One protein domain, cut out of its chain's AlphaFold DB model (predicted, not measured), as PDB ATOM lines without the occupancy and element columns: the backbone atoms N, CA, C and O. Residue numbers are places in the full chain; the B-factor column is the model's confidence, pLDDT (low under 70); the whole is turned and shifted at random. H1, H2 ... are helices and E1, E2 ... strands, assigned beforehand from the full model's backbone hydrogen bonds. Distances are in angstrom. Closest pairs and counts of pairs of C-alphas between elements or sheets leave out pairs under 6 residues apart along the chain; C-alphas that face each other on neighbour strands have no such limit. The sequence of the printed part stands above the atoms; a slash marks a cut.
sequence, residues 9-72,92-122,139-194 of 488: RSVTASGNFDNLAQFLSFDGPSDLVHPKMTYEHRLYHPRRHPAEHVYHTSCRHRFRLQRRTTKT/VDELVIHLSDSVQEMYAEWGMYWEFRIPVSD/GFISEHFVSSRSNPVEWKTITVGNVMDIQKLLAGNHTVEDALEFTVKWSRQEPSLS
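Overview. This is residues 9 to 72, 92 to 122 and 139 to 194 of the 488 residues of an uncharacterized protein of Melampsora larici-populina (strain 98AG31 / pathotype 3-4-7) (UniProt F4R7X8). A long, strongly twisted sheet of six strands is partly covered by a small sheet of three strands, E4, E5 and E8, which sits face to face with it in a sandwich, the strands of the two crossed at 65 degrees. H1 and H4 sit together at the end where E1 ends and E9 begins, and the hairpin E2 and E3 reaches toward the other end, away from the small sheet. The printed part has 151 residues with four named helices and nine named strands, in the order E1 H1 E2 E3 E4 E5 H2 E6 E7 H3 E8 H4 E9; the class is mixed. The large sheet runs E3 E2 E1 E9 E6 E7 and the small one E4 E5 E8, both antiparallel throughout. The whole is compact, with a radius of gyration of the C-alphas of 16.8 A and spans of 54 by 38 by 24 A.

Along the chain. Find C-alpha 9 at (150.854, 58.718, 132.991); from there E1 runs 30.1 A to residue 18. Beside it is E9, residues 179 to 189, 32.7 A long, ending at (153.900, 64.460, 132.898). The large sheet also holds E2, residues 36 to 44, 25.6 A; E3, 52 to 55; E6, 111 to 118, 24.0 A; and E7, 139 to 146, 22.2 A. In the small sheet look for E4, residues 63 to 72, 25.5 A, which bends by 53 degrees at residue 67; E5, 92 to 99, 21.6 A; and E8, 157 to 162. The helices are H1, residues 20 to 25; H2, 101 to 107; H3, 152 to 156; and H4, 163 to 172, 14.3 A.

Arrangement. Start at E1 and E9, where N 13 and O 184 are 2.8 A apart. Across E9 and E6, N 113 and O 185 are 2.8 A apart; across E6 and E7, N 114 and O 144, 2.8 A. On the other side of E1, N 12 and O 40 of E2 are 2.9 A apart, and in the hairpin E2 and E3, N 43 and O 53, 3.1 A. In the small sheet, N 66 and O 96 of E4 and E5 are 2.8 A apart, and N 97 and O 158 of E5 and E8, 2.8 A. H4 is on both sheets, at a height of 9.6 A over the large one. H1 and H4 touch at a steep tilt of 61 degrees, opposite ways, closest at the C-alphas of Ala 21 and Gln 167, 6.9 A. H2 and H3 only just touch, with 3 pairs of C-alphas within 8 A, closest at Gln 104 and Trp 155, 7.2 A. In H1, H2, H3 and H4 every O i to N i+4 pair is within hydrogen-bond range.

Size, cuts and confidence. The C-alphas farthest apart are those of Asp 27 and Ser 194, 55.3 A. Residues 73 to 91 are not printed, with C-alphas 72 and 92 7.3 A apart; residues 123 to 138 are not printed either, with C-alphas 122 and 139 12.9 A apart. Of the links that are printed whole, none is long. Mean pLDDT of the printed part is 82.9; residues 29 to 34, 41 to 60, 175 to 176 and 191 to 194 are under 70.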
ATOM      1  N   ARG A   9     151.702  59.699 132.308       84.44
ATOM      2  CA  ARG A   9     150.854  58.718 132.991       84.44
ATOM      3  C   ARG A   9     149.442  59.254 133.035       84.44
ATOM      4  O   ARG A   9     149.265  60.433 133.333       84.44
ATOM      5  N   SER A  10     148.453  58.402 132.776       88.81
ATOM      6  CA  SER A  10     147.054  58.781 132.934       88.81
ATOM      7  C   SER A  10     146.243  57.735 133.682       88.81
ATOM      8  O   SER A  10     146.438  56.533 133.527       88.81
ATOM      9  N   VAL A  11     145.303  58.199 134.488       87.38
ATOM     10  CA  VAL A  11     144.272  57.361 135.092       87.38
ATOM     11  C   VAL A  11     142.941  57.900 134.616       87.38
ATOM     12  O   VAL A  11     142.739  59.109 134.661       87.38
ATOM     13  N   THR A  12     142.055  57.021 134.165       89.25
ATOM     14  CA  THR A  12     140.706  57.398 133.763       89.25
ATOM     15  C   THR A  12     139.716  56.692 134.680       89.25
ATOM     16  O   THR A  12     139.802  55.485 134.905       89.25
ATOM     17  N   ALA A  13     138.777  57.443 135.238       89.00
ATOM     18  CA  ALA A  13     137.602  56.877 135.876       89.00
ATOM     19  C   ALA A  13     136.365  57.437 135.194       89.00
ATOM     20  O   ALA A  13     136.311  58.619 134.864       89.00
ATOM     21  N   SER A  14     135.378  56.584 135.003       90.88
ATOM     22  CA  SER A  14     134.070  56.977 134.507       90.88
ATOM     23  C   SER A  14     132.998  56.445 135.441       90.88
ATOM     24  O   SER A  14     133.195  55.455 136.158       90.88
ATOM     25  N   GLY A  15     131.865  57.126 135.460       89.81
ATOM     26  CA  GLY A  15     130.699  56.687 136.200       89.81
ATOM     27  C   GLY A  15     129.470  57.488 135.826       89.81
ATOM     28  O   GLY A  15     129.544  58.432 135.042       89.81
ATOM     29  N   ASN A  16     128.341  57.100 136.400       92.00
ATOM     30  CA  ASN A  16     127.066  57.766 136.189       92.00
ATOM     31  C   ASN A  16     126.367  58.052 137.527       92.00
ATOM     32  O   ASN A  16     126.547  57.318 138.502       92.00
ATOM     33  N   PHE A  17     125.596  59.137 137.585       89.88
ATOM     34  CA  PHE A  17     124.672  59.439 138.678       89.88
ATOM     35  C   PHE A  17     123.242  59.250 138.177       89.88
ATOM     36  O   PHE A  17     122.769  60.068 137.392       89.88
ATOM     37  N   ASP A  18     122.579  58.186 138.624       89.44
ATOM     38  CA  ASP A  18     121.202  57.863 138.234       89.44
ATOM     39  C   ASP A  18     120.170  58.728 138.988       89.44
ATOM     40  O   ASP A  18     120.433  59.208 140.095       89.44
ATOM     41  N   ASN A  19     118.962  58.842 138.428       90.25
ATOM     42  CA  ASN A  19     117.825  59.622 138.943       90.25
ATOM     43  C   ASN A  19     118.125  61.128 139.077       90.25
ATOM     44  O   ASN A  19     117.769  61.768 140.076       90.25
ATOM     45  N   LEU A  20     118.817  61.694 138.086       91.06
ATOM     46  CA  LEU A  20     119.246  63.090 138.093       91.06
ATOM     47  C   LEU A  20     118.064  64.074 138.153       91.06
ATOM     48  O   LEU A  20     118.099  65.009 138.947       91.06
ATOM     49  N   ALA A  21     116.999  63.880 137.381       91.44
ATOM     50  CA  ALA A  21     115.814  64.731 137.371       91.44
ATOM     51  C   ALA A  21     115.107  64.711 138.726       91.44
ATOM     52  O   ALA A  21     114.715  65.768 139.228       91.44
ATOM     53  N   GLN A  22     115.002  63.534 139.356       90.38
ATOM     54  CA  GLN A  22     114.468  63.433 140.715       90.38
ATOM     55  C   GLN A  22     115.334  64.237 141.692       90.38
ATOM     56  O   GLN A  22     114.796  65.052 142.444       90.38
ATOM     57  N   PHE A  23     116.658  64.069 141.634       89.38
ATOM     58  CA  PHE A  23     117.604  64.812 142.467       89.38
ATOM     59  C   PHE A  23     117.488  66.334 142.272       89.38
ATOM     60  O   PHE A  23     117.443  67.081 143.246       89.38
ATOM     61  N   LEU A  24     117.378  66.805 141.027       90.12
ATOM     62  CA  LEU A  24     117.260  68.234 140.713       90.12
ATOM     63  C   LEU A  24     115.889  68.823 141.082       90.12
ATOM     64  O   LEU A  24     115.783  70.038 141.232       90.12
ATOM     65  N   SER A  25     114.848  67.995 141.209       89.38
ATOM     66  CA  SER A  25     113.501  68.425 141.620       89.38
ATOM     67  C   SER A  25     113.331  68.570 143.136       89.38
ATOM     68  O   SER A  25     112.349  69.157 143.591       89.38
ATOM     69  N   PHE A  26     114.263  68.029 143.925       85.62
ATOM     70  CA  PHE A  26     114.170  68.017 145.378       85.62
ATOM     71  C   PHE A  26     114.866  69.246 145.978       85.62
ATOM     72  O   PHE A  26     116.060  69.463 145.785       85.62
ATOM     73  N   ASP A  27     114.132  70.042 146.758       80.00
ATOM     74  CA  ASP A  27     114.676  71.210 147.477       80.00
ATOM     75  C   ASP A  27     115.298  70.842 148.842       80.00
ATOM     76  O   ASP A  27     115.617  71.707 149.662       80.00
ATOM     77  N   GLY A  28     115.464  69.547 149.122       74.62
ATOM     78  CA  GLY A  28     116.033  69.071 150.376       74.62
ATOM     79  C   GLY A  28     117.563  69.184 150.430       74.62
ATOM     80  O   GLY A  28     118.254  68.940 149.438       74.62
ATOM     81  N   PRO A  29     118.135  69.508 151.603       54.41
ATOM     82  CA  PRO A  29     119.575  69.532 151.781       54.41
ATOM     83  C   PRO A  29     120.118  68.099 151.863       54.41
ATOM     84  O   PRO A  29     120.011  67.449 152.899       54.41
ATOM     85  N   SER A  30     120.843  67.683 150.824       55.41
ATOM     86  CA  SER A  30     121.793  66.553 150.834       55.41
ATOM     87  C   SER A  30     121.231  65.162 150.520       55.41
ATOM     88  O   SER A  30     121.382  64.242 151.323       55.41
ATOM     89  N   ASP A  31     120.717  64.955 149.309       55.06
ATOM     90  CA  ASP A  31     120.655  63.594 148.770       55.06
ATOM     91  C   ASP A  31     122.002  63.208 148.154       55.06
ATOM     92  O   ASP A  31     122.546  63.852 147.260       55.06
ATOM     93  N   LEU A  32     122.607  62.169 148.720       58.34
ATOM     94  CA  LEU A  32     123.956  61.736 148.392       58.34
ATOM     95  C   LEU A  32     123.874  60.615 147.357       58.34
ATOM     96  O   LEU A  32     123.723  59.443 147.709       58.34
ATOM     97  N   VAL A  33     123.972  60.966 146.076       61.72
ATOM     98  CA  VAL A  33     123.990  59.971 144.995       61.72
ATOM     99  C   VAL A  33     125.402  59.402 144.874       61.72
ATOM    100  O   VAL A  33     126.365  60.131 144.627       61.72
ATOM    101  N   HIS A  34     125.536  58.092 145.094       66.50
ATOM    102  CA  HIS A  34     126.789  57.380 144.862       66.50
ATOM    103  C   HIS A  34     126.815  56.889 143.417       66.50
ATOM    104  O   HIS A  34     125.929  56.127 143.034       66.50
ATOM    105  N   PRO A  35     127.824  57.269 142.630       73.62
ATOM    106  CA  PRO A  35     127.912  56.832 141.249       73.62
ATOM    107  C   PRO A  35     128.345  55.368 141.142       73.62
ATOM    108  O   PRO A  35     129.132  54.870 141.960       73.62
ATOM    109  N   LYS A  36     127.901  54.690 140.081       73.06
ATOM    110  CA  LYS A  36     128.461  53.394 139.686       73.06
ATOM    111  C   LYS A  36     129.782  53.646 138.956       73.06
ATOM    112  O   LYS A  36     129.815  54.346 137.953       73.06
ATOM    113  N   MET A  37     130.881  53.119 139.492       74.19
ATOM    114  CA  MET A  37     132.240  53.442 139.036       74.19
ATOM    115  C   MET A  37     132.857  52.332 138.194       74.19
ATOM    116  O   MET A  37     132.828  51.163 138.584       74.19
ATOM    117  N   THR A  38     133.544  52.724 137.125       73.62
ATOM    118  CA  THR A  38     134.535  51.897 136.431       73.62
ATOM    119  C   THR A  38     135.889  52.598 136.442       73.62
ATOM    120  O   THR A  38     136.008  53.755 136.039       73.62
ATOM    121  N   TYR A  39     136.922  51.897 136.917       72.75
ATOM    122  CA  TYR A  39     138.292  52.411 136.983       72.75
ATOM    123  C   TYR A  39     139.166  51.751 135.918       72.75
ATOM    124  O   TYR A  39     139.264  50.520 135.844       72.75
ATOM    125  N   GLU A  40     139.861  52.576 135.140       71.81
ATOM    126  CA  GLU A  40     140.821  52.130 134.143       71.81
ATOM    127  C   GLU A  40     142.142  52.901 134.298       71.81
ATOM    128  O   GLU A  40     142.221  54.113 134.095       71.81
ATOM    129  N   HIS A  41     143.218  52.203 134.670       64.25
ATOM    130  CA  HIS A  41     144.545  52.811 134.740       64.25
ATOM    131  C   HIS A  41     145.306  52.501 133.456       64.25
ATOM    132  O   HIS A  41     145.487  51.333 133.105       64.25
ATOM    133  N   ARG A  42     145.775  53.552 132.774       66.50
ATOM    134  CA  ARG A  42     146.501  53.448 131.506       66.50
ATOM    135  C   ARG A  42     147.894  54.039 131.652       66.50
ATOM    136  O   ARG A  42     148.076  55.256 131.717       66.50
ATOM    137  N   LEU A  43     148.904  53.175 131.669       62.25
ATOM    138  CA  LEU A  43     150.289  53.626 131.602       62.25
ATOM    139  C   LEU A  43     150.717  53.724 130.137       62.25
ATOM    140  O   LEU A  43     150.930  52.697 129.488       62.25
ATOM    141  N   TYR A  44     150.866  54.952 129.637       64.44
ATOM    142  CA  TYR A  44     151.352  55.192 128.285       64.44
ATOM    143  C   TYR A  44     152.877  55.296 128.276       64.44
ATOM    144  O   TYR A  44     153.453  56.267 128.771       64.44
ATOM    145  N   HIS A  45     153.541  54.296 127.697       62.06
ATOM    146  CA  HIS A  45     154.980  54.357 127.460       62.06
ATOM    147  C   HIS A  45     155.226  54.593 125.964       62.06
ATOM    148  O   HIS A  45     155.035  53.667 125.174       62.06
ATOM    149  N   PRO A  46     155.725  55.777 125.550       61.09
ATOM    150  CA  PRO A  46     155.863  56.141 124.133       61.09
ATOM    151  C   PRO A  46     156.832  55.250 123.334       61.09
ATOM    152  O   PRO A  46     156.951  55.412 122.124       61.09
ATOM    153  N   ARG A  47     157.550  54.330 123.993       64.44
ATOM    154  CA  ARG A  47     158.531  53.421 123.380       64.44
ATOM    155  C   ARG A  47     158.074  51.958 123.314       64.44
ATOM    156  O   ARG A  47     158.824  51.134 122.799       64.44
ATOM    157  N   ARG A  48     156.899  51.603 123.851       61.06
ATOM    158  CA  ARG A  48     156.355  50.231 123.792       61.06
ATOM    159  C   ARG A  48     155.262  50.145 122.726       61.06
ATOM    160  O   ARG A  48     154.564  51.123 122.495       61.06
ATOM    161  N   HIS A  49     155.131  48.993 122.063       51.50
ATOM    162  CA  HIS A  49     154.083  48.747 121.068       51.50
ATOM    163  C   HIS A  49     153.393  47.400 121.361       51.50
ATOM    164  O   HIS A  49     154.089  46.383 121.385       51.50
ATOM    165  N   PRO A  50     152.060  47.360 121.574       63.00
ATOM    166  CA  PRO A  50     151.160  48.510 121.715       63.00
ATOM    167  C   PRO A  50     151.531  49.377 122.928       63.00
ATOM    168  O   PRO A  50     152.096  48.891 123.907       63.00
ATOM    169  N   ALA A  51     151.267  50.677 122.830       54.56
ATOM    170  CA  ALA A  51     151.747  51.695 123.768       54.56
ATOM    171  C   ALA A  51     151.021  51.705 125.125       54.56
ATOM    172  O   ALA A  51     151.121  52.675 125.874       54.56
ATOM    173  N   GLU A  52     150.303  50.635 125.459       58.41
ATOM    174  CA  GLU A  52     149.315  50.643 126.523       58.41
ATOM    175  C   GLU A  52     149.455  49.401 127.401       58.41
ATOM    176  O   GLU A  52     149.284  48.263 126.963       58.41
ATOM    177  N   HIS A  53     149.776  49.631 128.671       62.22
ATOM    178  CA  HIS A  53     149.500  48.660 129.718       62.22
ATOM    179  C   HIS A  53     148.259  49.147 130.460       62.22
ATOM    180  O   HIS A  53     148.318  50.146 131.182       62.22
ATOM    181  N   VAL A  54     147.143  48.450 130.244       65.19
ATOM    182  CA  VAL A  54     145.893  48.658 130.976       65.19
ATOM    183  C   VAL A  54     145.898  47.736 132.186       65.19
ATOM    184  O   VAL A  54     146.119  46.532 132.054       65.19
ATOM    185  N   TYR A  55     145.671  48.287 133.372       50.00
ATOM    186  CA  TYR A  55     145.429  47.497 134.574       50.00
ATOM    187  C   TYR A  55     144.239  48.066 135.340       50.00
ATOM    188  O   TYR A  55     144.042  49.277 135.437       50.00
ATOM    189  N   HIS A  56     143.423  47.171 135.888       55.91
ATOM    190  CA  HIS A  56     142.248  47.541 136.669       55.91
ATOM    191  C   HIS A  56     142.613  47.564 138.147       55.91
ATOM    192  O   HIS A  56     143.174  46.598 138.667       55.91
ATOM    193  N   THR A  57     142.292  48.659 138.835       52.75
ATOM    194  CA  THR A  57     142.414  48.726 140.293       52.75
ATOM    195  C   THR A  57     141.084  49.148 140.897       52.75
ATOM    196  O   THR A  57     140.382  49.999 140.357       52.75
ATOM    197  N   SER A  58     140.717  48.535 142.019       57.72
ATOM    198  CA  SER A  58     139.557  48.950 142.803       57.72
ATOM    199  C   SER A  58     139.961  50.126 143.694       57.72
ATOM    200  O   SER A  58     140.331  49.937 144.855       57.72
ATOM    201  N   CYS A  59     139.960  51.340 143.149       63.47
ATOM    202  CA  CYS A  59     140.230  52.534 143.942       63.47
ATOM    203  C   CYS A  59     138.979  52.948 144.735       63.47
ATOM    204  O   CYS A  59     137.862  52.845 144.243       63.47
ATOM    205  N   ARG A  60     139.141  53.416 145.978       69.38
ATOM    206  CA  ARG A  60     138.021  53.832 146.852       69.38
ATOM    207  C   ARG A  60     137.676  55.315 146.687       69.38
ATOM    208  O   ARG A  60     137.465  56.014 147.678       69.38
ATOM    209  N   HIS A  61     137.635  55.812 145.456       80.62
ATOM    210  CA  HIS A  61     137.328  57.222 145.221       80.62
ATOM    211  C   HIS A  61     135.842  57.473 145.467       80.62
ATOM    212  O   HIS A  61     134.989  56.808 144.882       80.62
ATOM    213  N   ARG A  62     135.526  58.422 146.352       81.38
ATOM    214  CA  ARG A  62     134.146  58.859 146.597       81.38
ATOM    215  C   ARG A  62     133.922  60.215 145.951       81.38
ATOM    216  O   ARG A  62     134.642  61.168 146.250       81.38
ATOM    217  N   PHE A  63     132.889  60.270 145.124       86.88
ATOM    218  CA  PHE A  63     132.421  61.458 144.430       86.88
ATOM    219  C   PHE A  63     131.003  61.720 144.898       86.88
ATOM    220  O   PHE A  63     130.213  60.782 145.021       86.88
ATOM    221  N   ARG A  64     130.712  62.972 145.236       88.31
ATOM    222  CA  ARG A  64     129.414  63.369 145.781       88.31
ATOM    223  C   ARG A  64     128.850  64.489 144.936       88.31
ATOM    224  O   ARG A  64     129.470  65.543 144.868       88.31
ATOM    225  N   LEU A  65     127.702  64.255 144.320       91.31
ATOM    226  CA  LEU A  65     126.959  65.286 143.611       91.31
ATOM    227  C   LEU A  65     126.174  66.134 144.620       91.31
ATOM    228  O   LEU A  65     125.579  65.589 145.549       91.31
ATOM    229  N   GLN A  66     126.200  67.455 144.472       92.25
ATOM    230  CA  GLN A  66     125.529  68.389 145.370       92.25
ATOM    231  C   GLN A  66     125.017  69.612 144.599       92.25
ATOM    232  O   GLN A  66     125.681  70.110 143.696       92.25
ATOM    233  N   ARG A  67     123.847  70.130 144.989       92.25
ATOM    234  CA  ARG A  67     123.350  71.439 144.548       92.25
ATOM    235  C   ARG A  67     123.948  72.533 145.433       92.25
ATOM    236  O   ARG A  67     123.924  72.429 146.661       92.25
ATOM    237  N   ARG A  68     124.498  73.572 144.815       92.19
ATOM    238  CA  ARG A  68     125.122  74.718 145.472       92.19
ATOM    239  C   ARG A  68     124.475  75.999 144.967       92.19
ATOM    240  O   ARG A  68     124.547  76.305 143.785       92.19
ATOM    241  N   THR A  69     123.916  76.776 145.880       93.06
ATOM    242  CA  THR A  69     123.424  78.120 145.578       93.06
ATOM    243  C   THR A  69     124.571  79.116 145.713       93.06
ATOM    244  O   THR A  69     125.090  79.335 146.811       93.06
ATOM    245  N   THR A  70     124.975  79.718 144.602       90.25
ATOM    246  CA  THR A  70     126.015  80.746 144.555       90.25
ATOM    247  C   THR A  70     125.350  82.107 144.366       90.25
ATOM    248  O   THR A  70     124.622  82.350 143.404       90.25
ATOM    249  N   LYS A  71     125.584  83.008 145.322       92.06
ATOM    250  CA  LYS A  71     125.179  84.410 145.226       92.06
ATOM    251  C   LYS A  71     126.302  85.178 144.550       92.06
ATOM    252  O   LYS A  71     127.344  85.415 145.164       92.06
ATOM    253  N   THR A  72     126.113  85.521 143.283       86.12
ATOM    254  CA  THR A  72     127.086  86.326 142.546       86.12
ATOM    255  C   THR A  72     126.616  87.767 142.590       86.12
ATOM    256  O   THR A  72     125.576  88.107 142.027       86.12
ATOM    257  N   VAL A  92     122.276  82.038 141.680       93.94
ATOM    258  CA  VAL A  92     122.470  80.987 140.677       93.94
ATOM    259  C   VAL A  92     122.617  79.649 141.386       93.94
ATOM    260  O   VAL A  92     123.499  79.484 142.226       93.94
ATOM    261  N   ASP A  93     121.766  78.687 141.038       94.38
ATOM    262  CA  ASP A  93     121.911  77.311 141.503       94.38
ATOM    263  C   ASP A  93     122.790  76.515 140.543       94.38
ATOM    264  O   ASP A  93     122.481  76.333 139.362       94.38
ATOM    265  N   GLU A  94     123.896  76.023 141.078       95.19
ATOM    266  CA  GLU A  94     124.901  75.243 140.375       95.19
ATOM    267  C   GLU A  94     124.874  73.798 140.868       95.19
ATOM    268  O   GLU A  94     124.663  73.511 142.049       95.19
ATOM    269  N   LEU A  95     125.121  72.870 139.957       94.38
ATOM    270  CA  LEU A  95     125.404  71.487 140.288       94.38
ATOM    271  C   LEU A  95     126.918  71.336 140.442       94.38
ATOM    272  O   LEU A  95     127.666  71.748 139.557       94.38
ATOM    273  N   VAL A  96     127.384  70.766 141.552       94.69
ATOM    274  CA  VAL A  96     128.811  70.586 141.850       94.69
ATOM    275  C   VAL A  96     129.117  69.153 142.281       94.69
ATOM    276  O   VAL A  96     128.275  68.470 142.861       94.69
ATOM    277  N   ILE A  97     130.344  68.697 142.035       93.12
ATOM    278  CA  ILE A  97     130.877  67.429 142.532       93.12
ATOM    279  C   ILE A  97     131.952  67.695 143.573       93.12
ATOM    280  O   ILE A  97     132.946  68.370 143.304       93.12
ATOM    281  N   HIS A  98     131.780  67.093 144.745       91.88
ATOM    282  CA  HIS A  98     132.778  67.074 145.799       91.88
ATOM    283  C   HIS A  98     133.656  65.826 145.724       91.88
ATOM    284  O   HIS A  98     133.160  64.692 145.701       91.88
ATOM    285  N   LEU A  99     134.970  66.047 145.743       91.00
ATOM    286  CA  LEU A  99     135.980  64.995 145.795       91.00
ATOM    287  C   LEU A  99     136.382  64.714 147.242       91.00
ATOM    288  O   LEU A  99     136.565  65.628 148.045       91.00
ATOM    289  N   SER A 100     136.537  63.435 147.585       89.06
ATOM    290  CA  SER A 100     137.088  63.051 148.891       89.06
ATOM    291  C   SER A 100     138.559  63.460 149.041       89.06
ATOM    292  O   SER A 100     139.304  63.436 148.060       89.06
ATOM    293  N   ASP A 101     139.007  63.702 150.277       87.31
ATOM    294  CA  ASP A 101     140.412  64.025 150.580       87.31
ATOM    295  C   ASP A 101     141.395  62.967 150.047       87.31
ATOM    296  O   ASP A 101     142.496  63.297 149.619       87.31
ATOM    297  N   SER A 102     140.966  61.700 149.972       85.19
ATOM    298  CA  SER A 102     141.789  60.608 149.437       85.19
ATOM    299  C   SER A 102     142.133  60.752 147.948       85.19
ATOM    300  O   SER A 102     143.214  60.343 147.530       85.19
ATOM    301  N   VAL A 103     141.252  61.367 147.146       86.38
ATOM    302  CA  VAL A 103     141.520  61.649 145.722       86.38
ATOM    303  C   VAL A 103     142.613  62.711 145.624       86.38
ATOM    304  O   VAL A 103     143.546  62.569 144.837       86.38
ATOM    305  N   GLN A 104     142.520  63.750 146.456       85.50
ATOM    306  CA  GLN A 104     143.502  64.827 146.492       85.50
ATOM    307  C   GLN A 104     144.869  64.320 146.962       85.50
ATOM    308  O   GLN A 104     145.867  64.620 146.325       85.50
ATOM    309  N   GLU A 105     144.927  63.528 148.035       85.44
ATOM    310  CA  GLU A 105     146.184  62.967 148.545       85.44
ATOM    311  C   GLU A 105     146.873  62.072 147.503       85.44
ATOM    312  O   GLU A 105     148.085  62.151 147.310       85.44
ATOM    313  N   MET A 106     146.095  61.265 146.774       86.69
ATOM    314  CA  MET A 106     146.627  60.346 145.765       86.69
ATOM    315  C   MET A 106     147.100  61.055 144.488       86.69
ATOM    316  O   MET A 106     148.054  60.602 143.853       86.69
ATOM    317  N   TYR A 107     146.446  62.156 144.106       89.69
ATOM    318  CA  TYR A 107     146.660  62.829 142.822       89.69
ATOM    319  C   TYR A 107     147.101  64.294 142.942       89.69
ATOM    320  O   TYR A 107     146.995  65.029 141.966       89.69
ATOM    321  N   ALA A 108     147.647  64.719 144.087       85.81
ATOM    322  CA  ALA A 108     148.019  66.116 144.358       85.81
ATOM    323  C   ALA A 108     148.925  66.749 143.283       85.81
ATOM    324  O   ALA A 108     148.857  67.946 143.024       85.81
ATOM    325  N   GLU A 109     149.774  65.946 142.639       89.00
ATOM    326  CA  GLU A 109     150.715  66.404 141.607       89.00
ATOM    327  C   GLU A 109     150.214  66.210 140.166       89.00
ATOM    328  O   GLU A 109     150.948  66.470 139.211       89.00
ATOM    329  N   TRP A 110     148.992  65.716 139.979       93.56
ATOM    330  CA  TRP A 110     148.442  65.392 138.665       93.56
ATOM    331  C   TRP A 110     147.599  66.560 138.144       93.56
ATOM    332  O   TRP A 110     147.026  67.315 138.914       93.56
ATOM    333  N   GLY A 111     147.511  66.737 136.832       93.69
ATOM    334  CA  GLY A 111     146.426  67.502 136.221       93.69
ATOM    335  C   GLY A 111     145.175  66.634 136.157       93.69
ATOM    336  O   GLY A 111     145.275  65.427 135.944       93.69
ATOM    337  N   MET A 112     144.002  67.224 136.331       94.75
ATOM    338  CA  MET A 112     142.729  66.515 136.334       94.75
ATOM    339  C   MET A 112     141.802  67.150 135.303       94.75
ATOM    340  O   MET A 112     141.553  68.348 135.345       94.75
ATOM    341  N   TYR A 113     141.310  66.344 134.373       95.81
ATOM    342  CA  TYR A 113     140.369  66.754 133.339       95.81
ATOM    343  C   TYR A 113     139.040  66.038 133.547       95.81
ATOM    344  O   TYR A 113     139.033  64.831 133.768       95.81
ATOM    345  N   TRP A 114     137.947  66.780 133.484       95.44
ATOM    346  CA  TRP A 114     136.585  66.316 133.689       95.44
ATOM    347  C   TRP A 114     135.759  66.570 132.451       95.44
ATOM    348  O   TRP A 114     135.860  67.635 131.849       95.44
ATOM    349  N   GLU A 115     134.892  65.619 132.157       96.19
ATOM    350  CA  GLU A 115     133.909  65.699 131.099       96.19
ATOM    351  C   GLU A 115     132.563  65.199 131.626       96.19
ATOM    352  O   GLU A 115     132.507  64.127 132.236       96.19
ATOM    353  N   PHE A 116     131.497  65.967 131.389       95.50
ATOM    354  CA  PHE A 116     130.134  65.667 131.829       95.50
ATOM    355  C   PHE A 116     129.175  65.571 130.644       95.50
ATOM    356  O   PHE A 116     129.144  66.456 129.783       95.50
ATOM    357  N   ARG A 117     128.374  64.503 130.609       94.81
ATOM    358  CA  ARG A 117     127.473  64.182 129.496       94.81
ATOM    359  C   ARG A 117     126.130  63.654 129.999       94.81
ATOM    360  O   ARG A 117     126.055  63.050 131.065       94.81
ATOM    361  N   ILE A 118     125.078  63.853 129.209       93.00
ATOM    362  CA  ILE A 118     123.776  63.196 129.388       93.00
ATOM    363  C   ILE A 118     123.619  62.157 128.270       93.00
ATOM    364  O   ILE A 118     123.736  62.528 127.091       93.00
ATOM    365  N   PRO A 119     123.376  60.875 128.600       89.69
ATOM    366  CA  PRO A 119     123.186  59.841 127.598       89.69
ATOM    367  C   PRO A 119     121.895  60.113 126.822       89.69
ATOM    368  O   PRO A 119     120.825  60.322 127.392       89.69
ATOM    369  N   VAL A 120     121.996  60.127 125.495       85.94
ATOM    370  CA  VAL A 120     120.834  60.226 124.607       85.94
ATOM    371  C   VAL A 120     120.460  58.809 124.206       85.94
ATOM    372  O   VAL A 120     121.302  58.056 123.722       85.94
ATOM    373  N   SER A 121     119.214  58.422 124.447       78.62
ATOM    374  CA  SER A 121     118.764  57.068 124.149       78.62
ATOM    375  C   SER A 121     118.387  56.890 122.689       78.62
ATOM    376  O   SER A 121     117.636  57.687 122.125       78.62
ATOM    377  N   ASP A 122     118.825  55.771 122.128       70.06
ATOM    378  CA  ASP A 122     118.470  55.313 120.792       70.06
ATOM    379  C   ASP A 122     117.083  54.674 120.790       70.06
ATOM    380  O   ASP A 122     116.949  53.455 120.788       70.06
ATOM    381  N   GLY A 139     124.612  64.522 124.808       85.75
ATOM    382  CA  GLY A 139     124.403  65.894 125.266       85.75
ATOM    383  C   GLY A 139     125.575  66.344 126.133       85.75
ATOM    384  O   GLY A 139     125.661  65.972 127.301       85.75
ATOM    385  N   PHE A 140     126.501  67.099 125.550       90.00
ATOM    386  CA  PHE A 140     127.665  67.632 126.245       90.00
ATOM    387  C   PHE A 140     127.243  68.765 127.185       90.00
ATOM    388  O   PHE A 140     126.598  69.717 126.744       90.00
ATOM    389  N   ILE A 141     127.602  68.667 128.468       92.00
ATOM    390  CA  ILE A 141     127.298  69.713 129.453       92.00
ATOM    391  C   ILE A 141     128.494  70.652 129.598       92.00
ATOM    392  O   ILE A 141     128.367  71.861 129.402       92.00
ATOM    393  N   SER A 142     129.645  70.105 129.988       93.88
ATOM    394  CA  SER A 142     130.820  70.900 130.338       93.88
ATOM    395  C   SER A 142     132.105  70.075 130.384       93.88
ATOM    396  O   SER A 142     132.100  68.851 130.556       93.88
ATOM    397  N   GLU A 143     133.220  70.798 130.274       94.75
ATOM    398  CA  GLU A 143     134.578  70.305 130.470       94.75
ATOM    399  C   GLU A 143     135.301  71.173 131.494       94.75
ATOM    400  O   GLU A 143     135.251  72.404 131.430       94.75
ATOM    401  N   HIS A 144     136.022  70.535 132.413       93.31
ATOM    402  CA  HIS A 144     136.802  71.239 133.426       93.31
ATOM    403  C   HIS A 144     138.223  70.697 133.504       93.31
ATOM    404  O   HIS A 144     138.444  69.495 133.610       93.31
ATOM    405  N   PHE A 145     139.203  71.599 133.507       93.94
ATOM    406  CA  PHE A 145     140.603  71.260 133.732       93.94
ATOM    407  C   PHE A 145     141.102  71.907 135.020       93.94
ATOM    408  O   PHE A 145     141.062  73.127 135.174       93.94
ATOM    409  N   VAL A 146     141.615  71.083 135.927       92.19
ATOM    410  CA  VAL A 146     142.231  71.505 137.181       92.19
ATOM    411  C   VAL A 146     143.714  71.165 137.123       92.19
ATOM    412  O   VAL A 146     144.106  70.012 136.931       92.19
ATOM    413  N   SER A 147     144.561  72.181 137.275       91.31
ATOM    414  CA  SER A 147     146.010  71.991 137.284       91.31
ATOM    415  C   SER A 147     146.489  71.526 138.658       91.31
ATOM    416  O   SER A 147     145.907  71.888 139.677       91.31
ATOM    417  N   SER A 148     147.623  70.828 138.723       86.75
ATOM    418  CA  SER A 148     148.265  70.456 139.998       86.75
ATOM    419  C   SER A 148     148.673  71.649 140.874       86.75
ATOM    420  O   SER A 148     149.018  71.476 142.037       86.75
ATOM    421  N   ARG A 149     148.630  72.873 140.333       87.00
ATOM    422  CA  ARG A 149     148.927  74.128 141.042       87.00
ATOM    423  C   ARG A 149     147.678  74.940 141.403       87.00
ATOM    424  O   ARG A 149     147.813  76.024 141.965       87.00
ATOM    425  N   SER A 150     146.491  74.450 141.050       86.94
ATOM    426  CA  SER A 150     145.211  75.092 141.357       86.94
ATOM    427  C   SER A 150     144.935  75.100 142.863       86.94
ATOM    428  O   SER A 150     145.504  74.315 143.625       86.94
ATOM    429  N   ASN A 151     144.050  75.996 143.306       87.75
ATOM    430  CA  ASN A 151     143.694  76.119 144.719       87.75
ATOM    431  C   ASN A 151     143.095  74.787 145.231       87.75
ATOM    432  O   ASN A 151     142.242  74.215 144.549       87.75
ATOM    433  N   PRO A 152     143.466  74.290 146.430       84.69
ATOM    434  CA  PRO A 152     142.849  73.105 147.034       84.69
ATOM    435  C   PRO A 152     141.311  73.112 147.040       84.69
ATOM    436  O   PRO A 152     140.691  72.053 146.981       84.69
ATOM    437  N   VAL A 153     140.682  74.289 147.101       86.50
ATOM    438  CA  VAL A 153     139.219  74.430 147.037       86.50
ATOM    439  C   VAL A 153     138.669  74.078 145.650       86.50
ATOM    440  O   VAL A 153     137.672  73.362 145.568       86.50
ATOM    441  N   GLU A 154     139.336  74.516 144.578       85.94
ATOM    442  CA  GLU A 154     138.986  74.179 143.185       85.94
ATOM    443  C   GLU A 154     139.185  72.686 142.913       85.94
ATOM    444  O   GLU A 154     138.413  72.066 142.193       85.94
ATOM    445  N   TRP A 155     140.185  72.081 143.554       87.06
ATOM    446  CA  TRP A 155     140.389  70.635 143.519       87.06
ATOM    447  C   TRP A 155     139.255  69.863 144.183       87.06
ATOM    448  O   TRP A 155     138.866  68.804 143.703       87.06
ATOM    449  N   LYS A 156     138.732  70.368 145.302       90.62
ATOM    450  CA  LYS A 156     137.697  69.672 146.071       90.62
ATOM    451  C   LYS A 156     136.302  69.800 145.478       90.62
ATOM    452  O   LYS A 156     135.464  68.966 145.810       90.62
ATOM    453  N   THR A 157     136.041  70.825 144.668       92.94
ATOM    454  CA  THR A 157     134.697  71.133 144.162       92.94
ATOM    455  C   THR A 157     134.746  71.450 142.676       92.94
ATOM    456  O   THR A 157     135.270  72.489 142.285       92.94
ATOM    457  N   ILE A 158     134.162  70.573 141.861       94.62
ATOM    458  CA  ILE A 158     134.064  70.741 140.410       94.62
ATOM    459  C   ILE A 158     132.645  71.172 140.068       94.62
ATOM    460  O   ILE A 158     131.700  70.440 140.356       94.62
ATOM    461  N   THR A 159     132.477  72.349 139.473       95.31
ATOM    462  CA  THR A 159     131.171  72.770 138.956       95.31
ATOM    463  C   THR A 159     130.834  71.945 137.720       95.31
ATOM    464  O   THR A 159     131.675  71.781 136.851       95.31
ATOM    465  N   VAL A 160     129.626  71.394 137.659       95.19
ATOM    466  CA  VAL A 160     129.104  70.660 136.500       95.19
ATOM    467  C   VAL A 160     128.386  71.627 135.565       95.19
ATOM    468  O   VAL A 160     128.601  71.599 134.360       95.19
ATOM    469  N   GLY A 161     127.549  72.511 136.107       95.12
ATOM    470  CA  GLY A 161     126.799  73.489 135.324       95.12
ATOM    471  C   GLY A 161     125.636  74.097 136.101       95.12
ATOM    472  O   GLY A 161     125.434  73.796 137.279       95.12
ATOM    473  N   ASN A 162     124.863  74.954 135.436       95.56
ATOM    474  CA  ASN A 162     123.654  75.544 136.002       95.56
ATOM    475  C   ASN A 162     122.530  74.495 136.087       95.56
ATOM    476  O   ASN A 162     122.255  73.797 135.111       95.56
ATOM    477  N   VAL A 163     121.853  74.409 137.236       94.38
ATOM    478  CA  VAL A 163     120.776  73.431 137.468       94.38
ATOM    479  C   VAL A 163     119.638  73.573 136.455       94.38
ATOM    480  O   VAL A 163     119.167  72.567 135.931       94.38
ATOM    481  N   MET A 164     119.222  74.800 136.136       93.94
ATOM    482  CA  MET A 164     118.126  75.053 135.194       93.94
ATOM    483  C   MET A 164     118.485  74.632 133.773       93.94
ATOM    484  O   MET A 164     117.626  74.143 133.042       93.94
ATOM    485  N   ASP A 165     119.737  74.816 133.362       94.25
ATOM    486  CA  ASP A 165     120.172  74.429 132.020       94.25
ATOM    487  C   ASP A 165     120.284  72.907 131.898       94.25
ATOM    488  O   ASP A 165     119.831  72.339 130.906       94.25
ATOM    489  N   ILE A 166     120.756  72.231 132.948       93.69
ATOM    490  CA  ILE A 166     120.759  70.765 133.016       93.69
ATOM    491  C   ILE A 166     119.321  70.219 133.006       93.69
ATOM    492  O   ILE A 166     119.026  69.295 132.253       93.69
ATOM    493  N   GLN A 167     118.393  70.821 133.758       93.31
ATOM    494  CA  GLN A 167     116.973  70.444 133.724       93.31
ATOM    495  C   GLN A 167     116.353  70.617 132.331       93.31
ATOM    496  O   GLN A 167     115.591  69.759 131.890       93.31
ATOM    497  N   LYS A 168     116.685  71.697 131.610       92.75
ATOM    498  CA  LYS A 168     116.225  71.895 130.225       92.75
ATOM    499  C   LYS A 168     116.769  70.818 129.289       92.75
ATOM    500  O   LYS A 168     116.020  70.345 128.438       92.75
ATOM    501  N   LEU A 169     118.036  70.428 129.446       90.62
ATOM    502  CA  LEU A 169     118.639  69.352 128.653       90.62
ATOM    503  C   LEU A 169     117.951  68.003 128.912       90.62
ATOM    504  O   LEU A 169     117.670  67.282 127.959       90.62
ATOM    505  N   LEU A 170     117.617  67.698 130.171       90.50
ATOM    506  CA  LEU A 170     116.853  66.497 130.532       90.50
ATOM    507  C   LEU A 170     115.415  66.529 129.992       90.50
ATOM    508  O   LEU A 170     114.899  65.508 129.563       90.50
ATOM    509  N   ALA A 171     114.756  67.692 129.999       90.25
ATOM    510  CA  ALA A 171     113.375  67.821 129.529       90.25
ATOM    511  C   ALA A 171     113.247  67.797 127.996       90.25
ATOM    512  O   ALA A 171     112.219  67.373 127.470       90.25
ATOM    513  N   GLY A 172     114.258  68.302 127.281       83.50
ATOM    514  CA  GLY A 172     114.258  68.392 125.817       83.50
ATOM    515  C   GLY A 172     114.622  67.086 125.113       83.50
ATOM    516  O   GLY A 172     114.198  66.866 123.981       83.50
ATOM    517  N   ASN A 173     115.372  66.213 125.781       73.19
ATOM    518  CA  ASN A 173     115.790  64.935 125.233       73.19
ATOM    519  C   ASN A 173     114.874  63.834 125.782       73.19
ATOM    520  O   ASN A 173     114.668  63.738 126.986       73.19
ATOM    521  N   HIS A 174     114.339  62.967 124.920       70.44
ATOM    522  CA  HIS A 174     113.632  61.750 125.344       70.44
ATOM    523  C   HIS A 174     114.618  60.720 125.918       70.44
ATOM    524  O   HIS A 174     114.690  59.605 125.420       70.44
ATOM    525  N   THR A 175     115.429  61.095 126.907       65.44
ATOM    526  CA  THR A 175     116.453  60.233 127.493       65.44
ATOM    527  C   THR A 175     115.786  59.083 128.235       65.44
ATOM    528  O   THR A 175     115.054  59.300 129.199       65.44
ATOM    529  N   VAL A 176     116.045  57.851 127.798       67.44
ATOM    530  CA  VAL A 176     115.613  56.631 128.506       67.44
ATOM    531  C   VAL A 176     116.249  56.527 129.894       67.44
ATOM    532  O   VAL A 176     115.650  55.943 130.794       67.44
ATOM    533  N   GLU A 177     117.430  57.117 130.084       79.19
ATOM    534  CA  GLU A 177     118.163  57.072 131.346       79.19
ATOM    535  C   GLU A 177     118.312  58.480 131.920       79.19
ATOM    536  O   GLU A 177     118.991  59.338 131.359       79.19
ATOM    537  N   ASP A 178     117.656  58.712 133.056       88.94
ATOM    538  CA  ASP A 178     117.773  59.930 133.855       88.94
ATOM    539  C   ASP A 178     119.121  59.945 134.600       88.94
ATOM    540  O   ASP A 178     119.179  59.787 135.821       88.94
ATOM    541  N   ALA A 179     120.222  60.029 133.848       91.31
ATOM    542  CA  ALA A 179     121.573  59.860 134.366       91.31
ATOM    543  C   ALA A 179     122.528  60.988 133.941       91.31
ATOM    544  O   ALA A 179     122.502  61.465 132.809       91.31
ATOM    545  N   LEU A 180     123.420  61.386 134.854       93.00
ATOM    546  CA  LEU A 180     124.588  62.221 134.551       93.00
ATOM    547  C   LEU A 180     125.816  61.328 134.402       93.00
ATOM    548  O   LEU A 180     126.309  60.803 135.402       93.00
ATOM    549  N   GLU A 181     126.347  61.195 133.195       93.62
ATOM    550  CA  GLU A 181     127.626  60.531 132.963       93.62
ATOM    551  C   GLU A 181     128.784  61.499 133.191       93.62
ATOM    552  O   GLU A 181     128.734  62.675 132.823       93.62
ATOM    553  N   PHE A 182     129.864  60.991 133.772       93.94
ATOM    554  CA  PHE A 182     131.116  61.723 133.851       93.94
ATOM    555  C   PHE A 182     132.304  60.832 133.514       93.94
ATOM    556  O   PHE A 182     132.332  59.634 133.808       93.94
ATOM    557  N   THR A 183     133.327  61.460 132.944       94.00
ATOM    558  CA  THR A 183     134.660  60.889 132.783       94.00
ATOM    559  C   THR A 183     135.671  61.846 133.389       94.00
ATOM    560  O   THR A 183     135.696  63.031 133.073       94.00
ATOM    561  N   VAL A 184     136.525  61.329 134.265       93.56
ATOM    562  CA  VAL A 184     137.652  62.057 134.836       93.56
ATOM    563  C   VAL A 184     138.952  61.392 134.414       93.56
ATOM    564  O   VAL A 184     139.149  60.190 134.585       93.56
ATOM    565  N   LYS A 185     139.857  62.191 133.859       93.50
ATOM    566  CA  LYS A 185     141.197  61.791 133.452       93.50
ATOM    567  C   LYS A 185     142.225  62.554 134.275       93.50
ATOM    568  O   LYS A 185     142.440  63.746 134.072       93.50
ATOM    569  N   TRP A 186     142.909  61.856 135.172       93.31
ATOM    570  CA  TRP A 186     144.123  62.371 135.797       93.31
ATOM    571  C   TRP A 186     145.291  62.139 134.855       93.31
ATOM    572  O   TRP A 186     145.431  61.054 134.296       93.31
ATOM    573  N   SER A 187     146.157  63.130 134.687       92.25
ATOM    574  CA  SER A 187     147.396  62.982 133.935       92.25
ATOM    575  C   SER A 187     148.558  63.671 134.629       92.25
ATOM    576  O   SER A 187     148.427  64.779 135.136       92.25
ATOM    577  N   ARG A 188     149.719  63.021 134.649       91.00
ATOM    578  CA  ARG A 188     150.971  63.618 135.112       91.00
ATOM    579  C   ARG A 188     152.005  63.453 134.017       91.00
ATOM    580  O   ARG A 188     152.207  62.343 133.520       91.00
ATOM    581  N   GLN A 189     152.656  64.552 133.650       85.12
ATOM    582  CA  GLN A 189     153.900  64.460 132.898       85.12
ATOM    583  C   GLN A 189     154.967  63.978 133.871       85.12
ATOM    584  O   GLN A 189     155.247  64.643 134.868       85.12
ATOM    585  N   GLU A 190     155.508  62.789 133.626       78.56
ATOM    586  CA  GLU A 190     156.677  62.350 134.370       78.56
ATOM    587  C   GLU A 190     157.835  63.289 134.020       78.56
ATOM    588  O   GLU A 190     157.990  63.665 132.847       78.56
ATOM    589  N   PRO A 191     158.647  63.680 135.017       68.38
ATOM    590  CA  PRO A 191     159.879  64.395 134.745       68.38
ATOM    591  C   PRO A 191     160.671  63.625 133.690       68.38
ATOM    592  O   PRO A 191     160.730  62.392 133.699       68.38
ATOM    593  N   SER A 192     161.224  64.362 132.727       68.25
ATOM    594  CA  SER A 192     161.969  63.771 131.615       68.25
ATOM    595  C   SER A 192     162.983  62.740 132.128       68.25
ATOM    596  O   SER A 192     163.602  62.944 133.174       68.25
ATOM    597  N   LEU A 193     163.210  61.651 131.380       63.19
ATOM    598  CA  LEU A 193     164.213  60.633 131.735       63.19
ATOM    599  C   LEU A 193     165.587  61.246 132.073       63.19
ATOM    600  O   LEU A 193     166.321  60.672 132.864       63.19
ATOM    601  N   SER A 194     165.913  62.437 131.558       63.59
ATOM    602  CA  SER A 194     167.116  63.190 131.925       63.59
ATOM    603  C   SER A 194     167.193  63.624 133.395       63.59
ATOM    604  O   SER A 194     168.295  63.654 133.943       63.59
TER     605      SER A 194